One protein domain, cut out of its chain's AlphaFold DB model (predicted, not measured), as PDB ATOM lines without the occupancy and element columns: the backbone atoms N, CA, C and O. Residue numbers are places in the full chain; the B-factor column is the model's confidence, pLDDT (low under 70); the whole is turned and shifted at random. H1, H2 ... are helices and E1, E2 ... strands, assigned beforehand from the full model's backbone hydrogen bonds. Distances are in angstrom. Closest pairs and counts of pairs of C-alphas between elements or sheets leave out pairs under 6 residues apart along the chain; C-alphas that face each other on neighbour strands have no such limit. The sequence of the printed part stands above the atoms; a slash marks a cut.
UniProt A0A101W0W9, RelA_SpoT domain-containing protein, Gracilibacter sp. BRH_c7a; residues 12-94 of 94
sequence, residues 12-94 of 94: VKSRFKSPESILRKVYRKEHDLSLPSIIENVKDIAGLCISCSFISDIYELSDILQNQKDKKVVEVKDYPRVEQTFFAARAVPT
ATOM      1  N   VAL A  12     -24.060  31.003 -21.899       70.81
ATOM      2  CA  VAL A  12     -25.348  30.773 -22.562       70.81
ATOM      3  C   VAL A  12     -25.344  29.377 -23.161       70.81
ATOM      4  O   VAL A  12     -24.553  29.076 -24.052       70.81
ATOM      5  N   LYS A  13     -26.261  28.525 -22.706       70.06
ATOM      6  CA  LYS A  13     -26.539  27.230 -23.330       70.06
ATOM      7  C   LYS A  13     -27.892  27.298 -24.008       70.06
ATOM      8  O   LYS A  13     -28.925  27.371 -23.347       70.06
ATOM      9  N   SER A  14     -27.898  27.222 -25.330       74.69
ATOM     10  CA  SER A  14     -29.105  26.884 -26.071       74.69
ATOM     11  C   SER A  14     -29.201  25.365 -26.179       74.69
ATOM     12  O   SER A  14     -28.225  24.664 -26.441       74.69
ATOM     13  N   ARG A  15     -30.391  24.829 -25.927       72.62
ATOM     14  CA  ARG A  15     -30.675  23.406 -26.082       72.62
ATOM     15  C   ARG A  15     -31.923  23.238 -26.922       72.62
ATOM     16  O   ARG A  15     -32.985  23.746 -26.571       72.62
ATOM     17  N   PHE A  16     -31.807  22.430 -27.966       78.88
ATOM     18  CA  PHE A  16     -32.965  21.867 -28.639       78.88
ATOM     19  C   PHE A  16     -33.337  20.535 -28.001       78.88
ATOM     20  O   PHE A  16     -32.484  19.693 -27.702       78.88
ATOM     21  N   LYS A  17     -34.629  20.349 -27.746       79.19
ATOM     22  CA  LYS A  17     -35.160  19.075 -27.280       79.19
ATOM     23  C   LYS A  17     -35.010  18.051 -28.408       79.19
ATOM     24  O   LYS A  17     -35.355  18.342 -29.550       79.19
ATOM     25  N   SER A  18     -34.504  16.854 -28.100       83.00
ATOM     26  CA  SER A  18     -34.417  15.796 -29.111       83.00
ATOM     27  C   SER A  18     -35.821  15.405 -29.596       83.00
ATOM     28  O   SER A  18     -36.753  15.421 -28.782       83.00
ATOM     29  N   PRO A  19     -35.991  15.005 -30.870       82.44
ATOM     30  CA  PRO A  19     -37.283  14.558 -31.398       82.44
ATOM     31  C   PRO A  19     -37.930  13.469 -30.533       82.44
ATOM     32  O   PRO A  19     -39.110  13.539 -30.207       82.44
ATOM     33  N   GLU A  20     -37.131  12.525 -30.038       85.38
ATOM     34  CA  GLU A  20     -37.588  11.468 -29.130       85.38
ATOM     35  C   GLU A  20     -38.139  12.022 -27.801       85.38
ATOM     36  O   GLU A  20     -39.130  11.536 -27.256       85.38
ATOM     37  N   SER A  21     -37.520  13.076 -27.263       84.25
ATOM     38  CA  SER A  21     -37.991  13.750 -26.048       84.25
ATOM     39  C   SER A  21     -39.239  14.606 -26.295       84.25
ATOM     40  O   SER A  21     -40.022  14.806 -25.364       84.25
ATOM     41  N   ILE A  22     -39.424  15.119 -27.517       83.69
ATOM     42  CA  ILE A  22     -40.655  15.796 -27.955       83.69
ATOM     43  C   ILE A  22     -41.791  14.772 -28.007       83.69
ATOM     44  O   ILE A  22     -42.789  14.954 -27.314       83.69
ATOM     45  N   LEU A  23     -41.594  13.653 -28.712       84.19
ATOM     46  CA  LEU A  23     -42.581  12.575 -28.834       84.19
ATOM     47  C   LEU A  23     -42.995  12.014 -27.471       84.19
ATOM     48  O   LEU A  23     -44.184  11.930 -27.179       84.19
ATOM     49  N   ARG A  24     -42.038  11.738 -26.571       86.31
ATOM     50  CA  ARG A  24     -42.350  11.325 -25.187       86.31
ATOM     51  C   ARG A  24     -43.215  12.339 -24.444       86.31
ATOM     52  O   ARG A  24     -44.043  11.952 -23.625       86.31
ATOM     53  N   LYS A  25     -43.000  13.638 -24.676       84.25
ATOM     54  CA  LYS A  25     -43.746  14.701 -23.995       84.25
ATOM     55  C   LYS A  25     -45.166  14.842 -24.541       84.25
ATOM     56  O   LYS A  25     -46.066  15.094 -23.747       84.25
ATOM     57  N   VAL A  26     -45.338  14.665 -25.850       85.75
ATOM     58  CA  VAL A  26     -46.638  14.608 -26.539       85.75
ATOM     59  C   VAL A  26     -47.428  13.409 -26.024       85.75
ATOM     60  O   VAL A  26     -48.532  13.590 -25.523       85.75
ATOM     61  N   TYR A  27     -46.799  12.229 -25.998       85.44
ATOM     62  CA  TYR A  27     -47.402  10.995 -25.493       85.44
ATOM     63  C   TYR A  27     -47.817  11.105 -24.020       85.44
ATOM     64  O   TYR A  27     -48.949  10.808 -23.668       85.44
ATOM     65  N   ARG A  28     -46.935  11.613 -23.144       85.19
ATOM     66  CA  ARG A  28     -47.231  11.776 -21.706       85.19
ATOM     67  C   ARG A  28     -48.368  12.762 -21.422       85.19
ATOM     68  O   ARG A  28     -48.942  12.729 -20.343       85.19
ATOM     69  N   LYS A  29     -48.618  13.698 -22.335       82.44
ATOM     70  CA  LYS A  29     -49.692  14.686 -22.216       82.44
ATOM     71  C   LYS A  29     -50.932  14.317 -23.033       82.44
ATOM     72  O   LYS A  29     -51.838  15.136 -23.102       82.44
ATOM     73  N   GLU A  30     -50.939  13.133 -23.648       81.75
ATOM     74  CA  GLU A  30     -52.037  12.633 -24.484       81.75
ATOM     75  C   GLU A  30     -52.418  13.606 -25.614       81.75
ATOM     76  O   GLU A  30     -53.580  13.754 -25.981       81.75
ATOM     77  N   HIS A  31     -51.422  14.301 -26.167       81.94
ATOM     78  CA  HIS A  31     -51.620  15.161 -27.328       81.94
ATOM     79  C   HIS A  31     -51.522  14.358 -28.622       81.94
ATOM     80  O   HIS A  31     -50.798  13.364 -28.705       81.94
ATOM     81  N   ASP A  32     -52.195  14.849 -29.658       82.69
ATOM     82  CA  ASP A  32     -52.151  14.240 -30.980       82.69
ATOM     83  C   ASP A  32     -50.732  14.270 -31.561       82.69
ATOM     84  O   ASP A  32     -50.029  15.281 -31.452       82.69
ATOM     85  N   LEU A  33     -50.331  13.186 -32.233       80.25
ATOM     86  CA  LEU A  33     -49.024  13.045 -32.897       80.25
ATOM     87  C   LEU A  33     -48.931  13.813 -34.232       80.25
ATOM     88  O   LEU A  33     -48.006  13.600 -35.017       80.25
ATOM     89  N   SER A  34     -49.875  14.711 -34.506       83.62
ATOM     90  CA  SER A  34     -49.858  15.554 -35.697       83.62
ATOM     91  C   SER A  34     -48.874  16.720 -35.529       83.62
ATOM     92  O   SER A  34     -48.764  17.309 -34.454       83.62
ATOM     93  N   LEU A  35     -48.162  17.096 -36.598       79.69
ATOM     94  CA  LEU A  35     -47.238  18.243 -36.565       79.69
ATOM     95  C   LEU A  35     -47.884  19.538 -36.033       79.69
ATOM     96  O   LEU A  35     -47.250  20.190 -35.201       79.69
ATOM     97  N   PRO A  36     -49.126  19.904 -36.421       82.00
ATOM     98  CA  PRO A  36     -49.790  21.089 -35.880       82.00
ATOM     99  C   PRO A  36     -49.999  21.002 -34.363       82.00
ATOM    100  O   PRO A  36     -49.625  21.924 -33.641       82.00
ATOM    101  N   SER A  37     -50.495  19.860 -33.870       81.50
ATOM    102  CA  SER A  37     -50.695  19.615 -32.435       81.50
ATOM    103  C   SER A  37     -49.380  19.705 -31.660       81.50
ATOM    104  O   SER A  37     -49.326  20.300 -30.586       81.50
ATOM    105  N   ILE A  38     -48.291  19.159 -32.207       81.31
ATOM    106  CA  ILE A  38     -46.974  19.199 -31.564       81.31
ATOM    107  C   ILE A  38     -46.461  20.638 -31.461       81.31
ATOM    108  O   ILE A  38     -45.996  21.034 -30.394       81.31
ATOM    109  N   ILE A  39     -46.560  21.424 -32.535       78.31
ATOM    110  CA  ILE A  39     -46.123  22.828 -32.553       78.31
ATOM    111  C   ILE A  39     -46.936  23.665 -31.554       78.31
ATOM    112  O   ILE A  39     -46.379  24.503 -30.846       78.31
ATOM    113  N   GLU A  40     -48.239  23.412 -31.452       79.56
ATOM    114  CA  GLU A  40     -49.132  24.155 -30.565       79.56
ATOM    115  C   GLU A  40     -48.944  23.782 -29.080       79.56
ATOM    116  O   GLU A  40     -48.947  24.645 -28.189       79.56
ATOM    117  N   ASN A  41     -48.716  22.495 -28.797       77.94
ATOM    118  CA  ASN A  41     -48.705  21.962 -27.434       77.94
ATOM    119  C   ASN A  41     -47.302  21.806 -26.819       77.94
ATOM    120  O   ASN A  41     -47.144  21.894 -25.589       77.94
ATOM    121  N   VAL A  42     -46.258  21.591 -27.628       77.56
ATOM    122  CA  VAL A  42     -44.876  21.414 -27.151       77.56
ATOM    123  C   VAL A  42     -44.148  22.752 -27.142       77.56
ATOM    124  O   VAL A  42     -43.538  23.189 -28.107       77.56
ATOM    125  N   LYS A  43     -44.191  23.403 -25.980       71.31
ATOM    126  CA  LYS A  43     -43.711  24.781 -25.784       71.31
ATOM    127  C   LYS A  43     -42.213  24.899 -25.461       71.31
ATOM    128  O   LYS A  43     -41.692  26.003 -25.423       71.31
ATOM    129  N   ASP A  44     -41.528  23.789 -25.192       72.06
ATOM    130  CA  ASP A  44     -40.119  23.714 -24.760       72.06
ATOM    131  C   ASP A  44     -39.223  23.019 -25.797       72.06
ATOM    132  O   ASP A  44     -38.331  22.247 -25.440       72.06
ATOM    133  N   ILE A  45     -39.493  23.242 -27.087       74.94
ATOM    134  CA  ILE A  45     -38.677  22.694 -28.182       74.94
ATOM    135  C   ILE A  45     -37.290  23.347 -28.180       74.94
ATOM    136  O   ILE A  45     -36.282  22.644 -28.252       74.94
ATOM    137  N   ALA A  46     -37.247  24.672 -28.035       69.94
ATOM    138  CA  ALA A  46     -36.031  25.448 -27.844       69.94
ATOM    139  C   ALA A  46     -36.004  25.987 -26.410       69.94
ATOM    140  O   ALA A  46     -36.914  26.701 -25.990       69.94
ATOM    141  N   GLY A  47     -34.979  25.613 -25.649       71.81
ATOM    142  CA  GLY A  47     -34.720  26.137 -24.313       71.81
ATOM    143  C   GLY A  47     -33.435  26.952 -24.312       71.81
ATOM    144  O   GLY A  47     -32.416  26.501 -24.837       71.81
ATOM    145  N   LEU A  48     -33.478  28.136 -23.709       74.75
ATOM    146  CA  LEU A  48     -32.300  28.945 -23.424       74.75
ATOM    147  C   LEU A  48     -32.019  28.860 -21.925       74.75
ATOM    148  O   LEU A  48     -32.907  29.117 -21.118       74.75
ATOM    149  N   CYS A  49     -30.805  28.470 -21.560       75.00
ATOM    150  CA  CYS A  49     -30.322  28.463 -20.188       75.00
ATOM    151  C   CYS A  49     -29.187  29.478 -20.094       75.00
ATOM    152  O   CYS A  49     -28.193  29.356 -20.812       75.00
ATOM    153  N   ILE A  50     -29.342  30.471 -19.225       74.50
ATOM    154  CA  ILE A  50     -28.333  31.501 -18.984       74.50
ATOM    155  C   ILE A  50     -27.852  31.341 -17.545       74.50
ATOM    156  O   ILE A  50     -28.673  31.226 -16.639       74.50
ATOM    157  N   SER A  51     -26.534  31.290 -17.359       75.50
ATOM    158  CA  SER A  51     -25.886  31.311 -16.045       75.50
ATOM    159  C   SER A  51     -25.292  32.695 -15.801       75.50
ATOM    160  O   SER A  51     -24.610  33.232 -16.681       75.50
ATOM    161  N   CYS A  52     -25.546  33.244 -14.616       72.12
ATOM    162  CA  CYS A  52     -25.078  34.555 -14.170       72.12
ATOM    163  C   CYS A  52     -24.445  34.424 -12.786       72.12
ATOM    164  O   CYS A  52     -24.929  33.638 -11.972       72.12
ATOM    165  N   SER A  53     -23.420  35.226 -12.502       71.62
ATOM    166  CA  SER A  53     -22.751  35.229 -11.195       71.62
ATOM    167  C   SER A  53     -23.597  35.895 -10.103       71.62
ATOM    168  O   SER A  53     -23.440  35.580  -8.923       71.62
ATOM    169  N   PHE A  54     -24.502  36.809 -10.476       76.31
ATOM    170  CA  PHE A  54     -25.342  37.546  -9.537       76.31
ATOM    171  C   PHE A  54     -26.827  37.486  -9.887       76.31
ATOM    172  O   PHE A  54     -27.233  37.491 -11.048       76.31
ATOM    173  N   ILE A  55     -27.660  37.514  -8.845       77.69
ATOM    174  CA  ILE A  55     -29.122  37.559  -8.975       77.69
ATOM    175  C   ILE A  55     -29.577  38.841  -9.694       77.69
ATOM    176  O   ILE A  55     -30.519  38.797 -10.478       77.69
ATOM    177  N   SER A  56     -28.903  39.974  -9.471       79.69
ATOM    178  CA  SER A  56     -29.229  41.246 -10.133       79.69
ATOM    179  C   SER A  56     -29.131  41.170 -11.658       79.69
ATOM    180  O   SER A  56     -29.982  41.726 -12.346       79.69
ATOM    181  N   ASP A  57     -28.148  40.433 -12.183       78.06
ATOM    182  CA  ASP A  57     -27.957  40.254 -13.626       78.06
ATOM    183  C   ASP A  57     -29.103  39.459 -14.258       78.06
ATOM    184  O   ASP A  57     -29.479  39.700 -15.402       78.06
ATOM    185  N   ILE A  58     -29.705  38.535 -13.505       77.81
ATOM    186  CA  ILE A  58     -30.824  37.719 -13.986       77.81
ATOM    187  C   ILE A  58     -32.039  38.602 -14.263       77.81
ATOM    188  O   ILE A  58     -32.699  38.428 -15.287       77.81
ATOM    189  N   TYR A  59     -32.324  39.554 -13.374       80.81
ATOM    190  CA  TYR A  59     -33.424  40.497 -13.562       80.81
ATOM    191  C   TYR A  59     -33.137  41.482 -14.704       80.81
ATOM    192  O   TYR A  59     -34.008  41.682 -15.545       80.81
ATOM    193  N   GLU A  60     -31.909  42.007 -14.816       82.56
ATOM    194  CA  GLU A  60     -31.521  42.884 -15.938       82.56
ATOM    195  C   GLU A  60     -31.663  42.153 -17.290       82.56
ATOM    196  O   GLU A  60     -32.265  42.670 -18.232       82.56
ATOM    197  N   LEU A  61     -31.193  40.904 -17.381       78.75
ATOM    198  CA  LEU A  61     -31.337  40.078 -18.583       78.75
ATOM    199  C   LEU A  61     -32.784  39.693 -18.869       78.75
ATOM    200  O   LEU A  61     -33.190  39.654 -20.030       78.75
ATOM    201  N   SER A  62     -33.556  39.397 -17.829       79.38
ATOM    202  CA  SER A  62     -34.981  39.124 -17.944       79.38
ATOM    203  C   SER A  62     -35.706  40.304 -18.583       79.38
ATOM    204  O   SER A  62     -36.424  40.113 -19.565       79.38
ATOM    205  N   ASP A  63     -35.457  41.524 -18.112       82.44
ATOM    206  CA  ASP A  63     -36.064  42.733 -18.667       82.44
ATOM    207  C   ASP A  63     -35.652  42.958 -20.126       82.44
ATOM    208  O   ASP A  63     -36.493  43.277 -20.969       82.44
ATOM    209  N   ILE A  64     -34.380  42.738 -20.469       82.19
ATOM    210  CA  ILE A  64     -33.903  42.846 -21.858       82.19
ATOM    211  C   ILE A  64     -34.599  41.816 -22.757       82.19
ATOM    212  O   ILE A  64     -35.075  42.161 -23.838       82.19
ATOM    213  N   LEU A  65     -34.679  40.554 -22.320       78.44
ATOM    214  CA  LEU A  65     -35.322  39.475 -23.072       78.44
ATOM    215  C   LEU A  65     -36.821  39.717 -23.251       78.44
ATOM    216  O   LEU A  65     -37.364  39.392 -24.307       78.44
ATOM    217  N   GLN A  66     -37.477  40.284 -22.240       79.25
ATOM    218  CA  GLN A  66     -38.897  40.604 -22.294       79.25
ATOM    219  C   GLN A  66     -39.202  41.801 -23.202       79.25
ATOM    220  O   GLN A  66     -40.254  41.828 -23.836       79.25
ATOM    221  N   ASN A  67     -38.276  42.758 -23.306       82.12
ATOM    222  CA  ASN A  67     -38.414  43.948 -24.147       82.12
ATOM    223  C   ASN A  67     -37.955  43.747 -25.607       82.12
ATOM    224  O   ASN A  67     -38.040  44.682 -26.409       82.12
ATOM    225  N   GLN A  68     -37.475  42.556 -25.991       78.56
ATOM    226  CA  GLN A  68     -37.151  42.271 -27.394       78.56
ATOM    227  C   GLN A  68     -38.421  42.270 -28.256       78.56
ATOM    228  O   GLN A  68     -39.335  41.482 -28.034       78.56
ATOM    229  N   LYS A  69     -38.449  43.113 -29.296       73.62
ATOM    230  CA  LYS A  69     -39.599  43.263 -30.209       73.62
ATOM    231  C   LYS A  69     -39.898  42.015 -31.044       73.62
ATOM    232  O   LYS A  69     -41.005  41.871 -31.547       73.62
ATOM    233  N   ASP A  70     -38.926  41.121 -31.175       73.75
ATOM    234  CA  ASP A  70     -38.967  39.981 -32.097       73.75
ATOM    235  C   ASP A  70     -39.661  38.753 -31.482       73.75
ATOM    236  O   ASP A  70     -39.772  37.697 -32.109       73.75
ATOM    237  N   LYS A  71     -40.060  38.851 -30.211       69.62
ATOM    238  CA  LYS A  71     -40.590  37.748 -29.418       69.62
ATOM    239  C   LYS A  71     -41.707  38.255 -28.532       69.62
ATOM    240  O   LYS A  71     -41.556  39.247 -27.827       69.62
ATOM    241  N   LYS A  72     -42.803  37.507 -28.471       72.44
ATOM    242  CA  LYS A  72     -43.830  37.741 -27.459       72.44
ATOM    243  C   LYS A  72     -43.582  36.856 -26.249       72.44
ATOM    244  O   LYS A  72     -43.618  35.632 -26.373       72.44
ATOM    245  N   VAL A  73     -43.388  37.468 -25.084       75.00
ATOM    246  CA  VAL A  73     -43.358  36.762 -23.800       75.00
ATOM    247  C   VAL A  73     -44.770  36.282 -23.478       75.00
ATOM    248  O   VAL A  73     -45.700  37.076 -23.362       75.00
ATOM    249  N   VAL A  74     -44.947  34.970 -23.370       76.75
ATOM    250  CA  VAL A  74     -46.245  34.344 -23.079       76.75
ATOM    251  C   VAL A  74     -46.358  33.943 -21.615       76.75
ATOM    252  O   VAL A  74     -47.448  33.951 -21.056       76.75
ATOM    253  N   GLU A  75     -45.248  33.547 -21.002       76.88
ATOM    254  CA  GLU A  75     -45.215  33.097 -19.618       76.88
ATOM    255  C   GLU A  75     -43.825  33.357 -19.047       76.88
ATOM    256  O   GLU A  75     -42.822  33.115 -19.726       76.88
ATOM    257  N   VAL A  76     -43.802  33.838 -17.808       77.56
ATOM    258  CA  VAL A  76     -42.607  34.036 -16.996       77.56
ATOM    259  C   VAL A  76     -42.797  33.246 -15.713       77.56
ATOM    260  O   VAL A  76     -43.829  33.370 -15.053       77.56
ATOM    261  N   LYS A  77     -41.809  32.423 -15.366       75.94
ATOM    262  CA  LYS A  77     -41.773  31.722 -14.083       75.94
ATOM    263  C   LYS A  77     -40.454  31.983 -13.398       75.94
ATOM    264  O   LYS A  77     -39.407  31.656 -13.951       75.94
ATOM    265  N   ASP A  78     -40.557  32.534 -12.198       76.44
ATOM    266  CA  ASP A  78     -39.453  32.620 -11.263       76.44
ATOM    267  C   ASP A  78     -39.443  31.361 -10.387       76.44
ATOM    268  O   ASP A  78     -40.453  30.984  -9.782       76.44
ATOM    269  N   TYR A  79     -38.306  30.674 -10.372       69.75
ATOM    270  CA  TYR A  79     -38.072  29.509  -9.535       69.75
ATOM    271  C   TYR A  79     -36.957  29.853  -8.546       69.75
ATOM    272  O   TYR A  79     -35.784  29.662  -8.876       69.75
ATOM    273  N   PRO A  80     -37.292  30.297  -7.322       59.53
ATOM    274  CA  PRO A  80     -36.310  30.574  -6.282       59.53
ATOM    275  C   PRO A  80     -35.785  29.249  -5.716       59.53
ATOM    276  O   PRO A  80     -36.228  28.759  -4.678       59.53
ATOM    277  N   ARG A  81     -34.877  28.599  -6.449       52.34
ATOM    278  CA  ARG A  81     -34.174  27.391  -6.011       52.34
ATOM    279  C   ARG A  81     -32.704  27.480  -6.412       52.34
ATOM    280  O   ARG A  81     -32.356  27.115  -7.520       52.34
ATOM    281  N   VAL A  82     -31.897  27.906  -5.437       45.84
ATOM    282  CA  VAL A  82     -30.459  27.633  -5.244       45.84
ATOM    283  C   VAL A  82     -29.534  27.997  -6.416       45.84
ATOM    284  O   VAL A  82     -29.498  27.307  -7.424       45.84
ATOM    285  N   GLU A  83     -28.751  29.068  -6.233       43.75
ATOM    286  CA  GLU A  83     -27.576  29.498  -7.028       43.75
ATOM    287  C   GLU A  83     -27.775  29.775  -8.535       43.75
ATOM    288  O   GLU A  83     -26.966  30.482  -9.127       43.75
ATOM    289  N   GLN A  84     -28.868  29.326  -9.158       47.16
ATOM    290  CA  GLN A  84     -29.210  29.576 -10.558       47.16
ATOM    291  C   GLN A  84     -30.711  29.861 -10.671       47.16
ATOM    292  O   GLN A  84     -31.543  28.962 -10.551       47.16
ATOM    293  N   THR A  85     -31.088  31.117 -10.913       48.75
ATOM    294  CA  THR A  85     -32.498  31.446 -11.168       48.75
ATOM    295  C   THR A  85     -32.849  31.009 -12.584       48.75
ATOM    296  O   THR A  85     -32.302  31.508 -13.568       48.75
ATOM    297  N   PHE A  86     -33.761  30.048 -12.695       49.22
ATOM    298  CA  PHE A  86     -34.178  29.506 -13.980       49.22
ATOM    299  C   PHE A  86     -35.304  30.365 -14.561       49.22
ATOM    300  O   PHE A  86     -36.477  30.139 -14.273       49.22
ATOM    301  N   PHE A  87     -34.962  31.357 -15.383       51.28
ATOM    302  CA  PHE A  87     -35.969  32.174 -16.058       51.28
ATOM    303  C   PHE A  87     -36.517  31.436 -17.283       51.28
ATOM    304  O   PHE A  87     -35.893  31.380 -18.343       51.28
ATOM    305  N   ALA A  88     -37.700  30.837 -17.145       53.12
ATOM    306  CA  ALA A  88     -38.392  30.219 -18.271       53.12
ATOM    307  C   ALA A  88     -39.285  31.259 -18.958       53.12
ATOM    308  O   ALA A  88     -40.454  31.400 -18.606       53.12
ATOM    309  N   ALA A  89     -38.728  31.980 -19.934       53.22
ATOM    310  CA  ALA A  89     -39.495  32.859 -20.811       53.22
ATOM    311  C   ALA A  89     -40.024  32.066 -22.007       53.22
ATOM    312  O   ALA A  89     -39.252  31.553 -22.822       53.22
ATOM    313  N   ARG A  90     -41.348  31.974 -22.149       57.06
ATOM    314  CA  ARG A  90     -41.948  31.441 -23.377       57.06
ATOM    315  C   ARG A  90     -41.989  32.551 -24.421       57.06
ATOM    316  O   ARG A  90     -42.823  33.438 -24.310       57.06
ATOM    317  N   ALA A  91     -41.130  32.469 -25.430       55.22
ATOM    318  CA  ALA A  91     -41.181  33.330 -26.604       55.22
ATOM    319  C   ALA A  91     -41.878  32.603 -27.759       55.22
ATOM    320  O   ALA A  91     -41.512  31.474 -28.086       55.22
ATOM    321  N   VAL A  92     -42.872  33.237 -28.374       56.84
ATOM    322  CA  VAL A  92     -43.450  32.785 -29.650       56.84
ATOM    323  C   VAL A  92     -43.097  33.839 -30.703       56.84
ATOM    324  O   VAL A  92     -43.186  35.028 -30.373       56.84
ATOM    325  N   PRO A  93     -42.647  33.442 -31.911       54.62
ATOM    326  CA  PRO A  93     -42.481  34.388 -33.008       54.62
ATOM    327  C   PRO A  93     -43.826  35.062 -33.288       54.62
ATOM    328  O   PRO A  93     -44.851  34.382 -33.370       54.62
ATOM    329  N   THR A  94     -43.809  36.393 -33.332       49.91
ATOM    330  CA  THR A  94     -44.952  37.215 -33.755       49.91
ATOM    331  C   THR A  94     -45.323  36.962 -35.204       49.91
ATOM    332  O   THR A  94     -44.399  36.703 -36.007       49.91
TER     333      THR A  94
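AT A GLANCE: This is residues 12 to 94 of the 94 residues of the protein "RelA_SpoT domain-containing protein" of Gracilibacter sp. BRH_c7a (UniProt A0A101W0W9). A narrow ribbon of two antiparallel strands, E1 and E2, has helices beyond both of its ends: H1 and H2 near each other beyond one end, and H3 beyond the other. After H3 a long stretch with no named element, residues 67 to 94, folds back on itself and slants past the ribbon, tied together by a short pairing of residues 72 to 73 with 91 to 92. The printed part has 83 residues, with three named helices and two named strands in the order E1, H1, H2, E2, H3. The class is mixed, helices and strands, and under half of the residues, 40, are in named elements. The whole is only just loose, close to compact, with a radius of gyration of the C-alphas of 14.5 A and spans of 41 by 29 by 19 A.

IN THESE COORDINATES: Strand E1, residues 12 to 16, begins at C-alpha 12 at (-25.348, 30.773, -22.562). Helix H1, residues 19 to 28, is 14.2 A long from first to last C-alpha, and helix H2, residues 35 to 41, is 10.0 A. Strand E2, residues 46 to 51, is 16.6 A long and begins at C-alpha 46 at (-36.031, 25.448, -27.844). Helix H3, residues 55 to 66, is 16.8 A long and ends at C-alpha 66 at (-38.897, 40.604, -22.294).

HOW THE PARTS SIT: E1 and E2 are antiparallel neighbours, with 160 degrees between their directions. C-alphas 12 and 50 face each other at 4.7 A, and C-alphas 16 and 46 at 4.8 A. N 13 and O 49 are within hydrogen-bond range at 2.8 A, and N 47 and O 15 at 2.9 A. H1 and H2 are close but not clearly touching, and their closest C-alphas, those of Val 26 and Ile 38, are 6.8 A apart. They run the same way at a steep tilt of 63 degrees. H3 is apart from E1, H1 and H2. H1 is apart from E2, and H2 from E1. In H1, H2 and H3 every O i to N i+4 pair is within hydrogen-bond range.

THE WHOLE: The two C-alphas farthest apart, those of Ser 34 and Phe 54, are 42.1 A from each other. The printed part has no cut and ends at residue 94, the chain's last. The links from E1 to H1, from H2 to E2 and from E2 to H3 are tight, and the link from H1 to H2 is short. The mean pLDDT of the printed part is 73.5; it is under 70 in residue 46, residue 71 and residues 79 to 94 of this model.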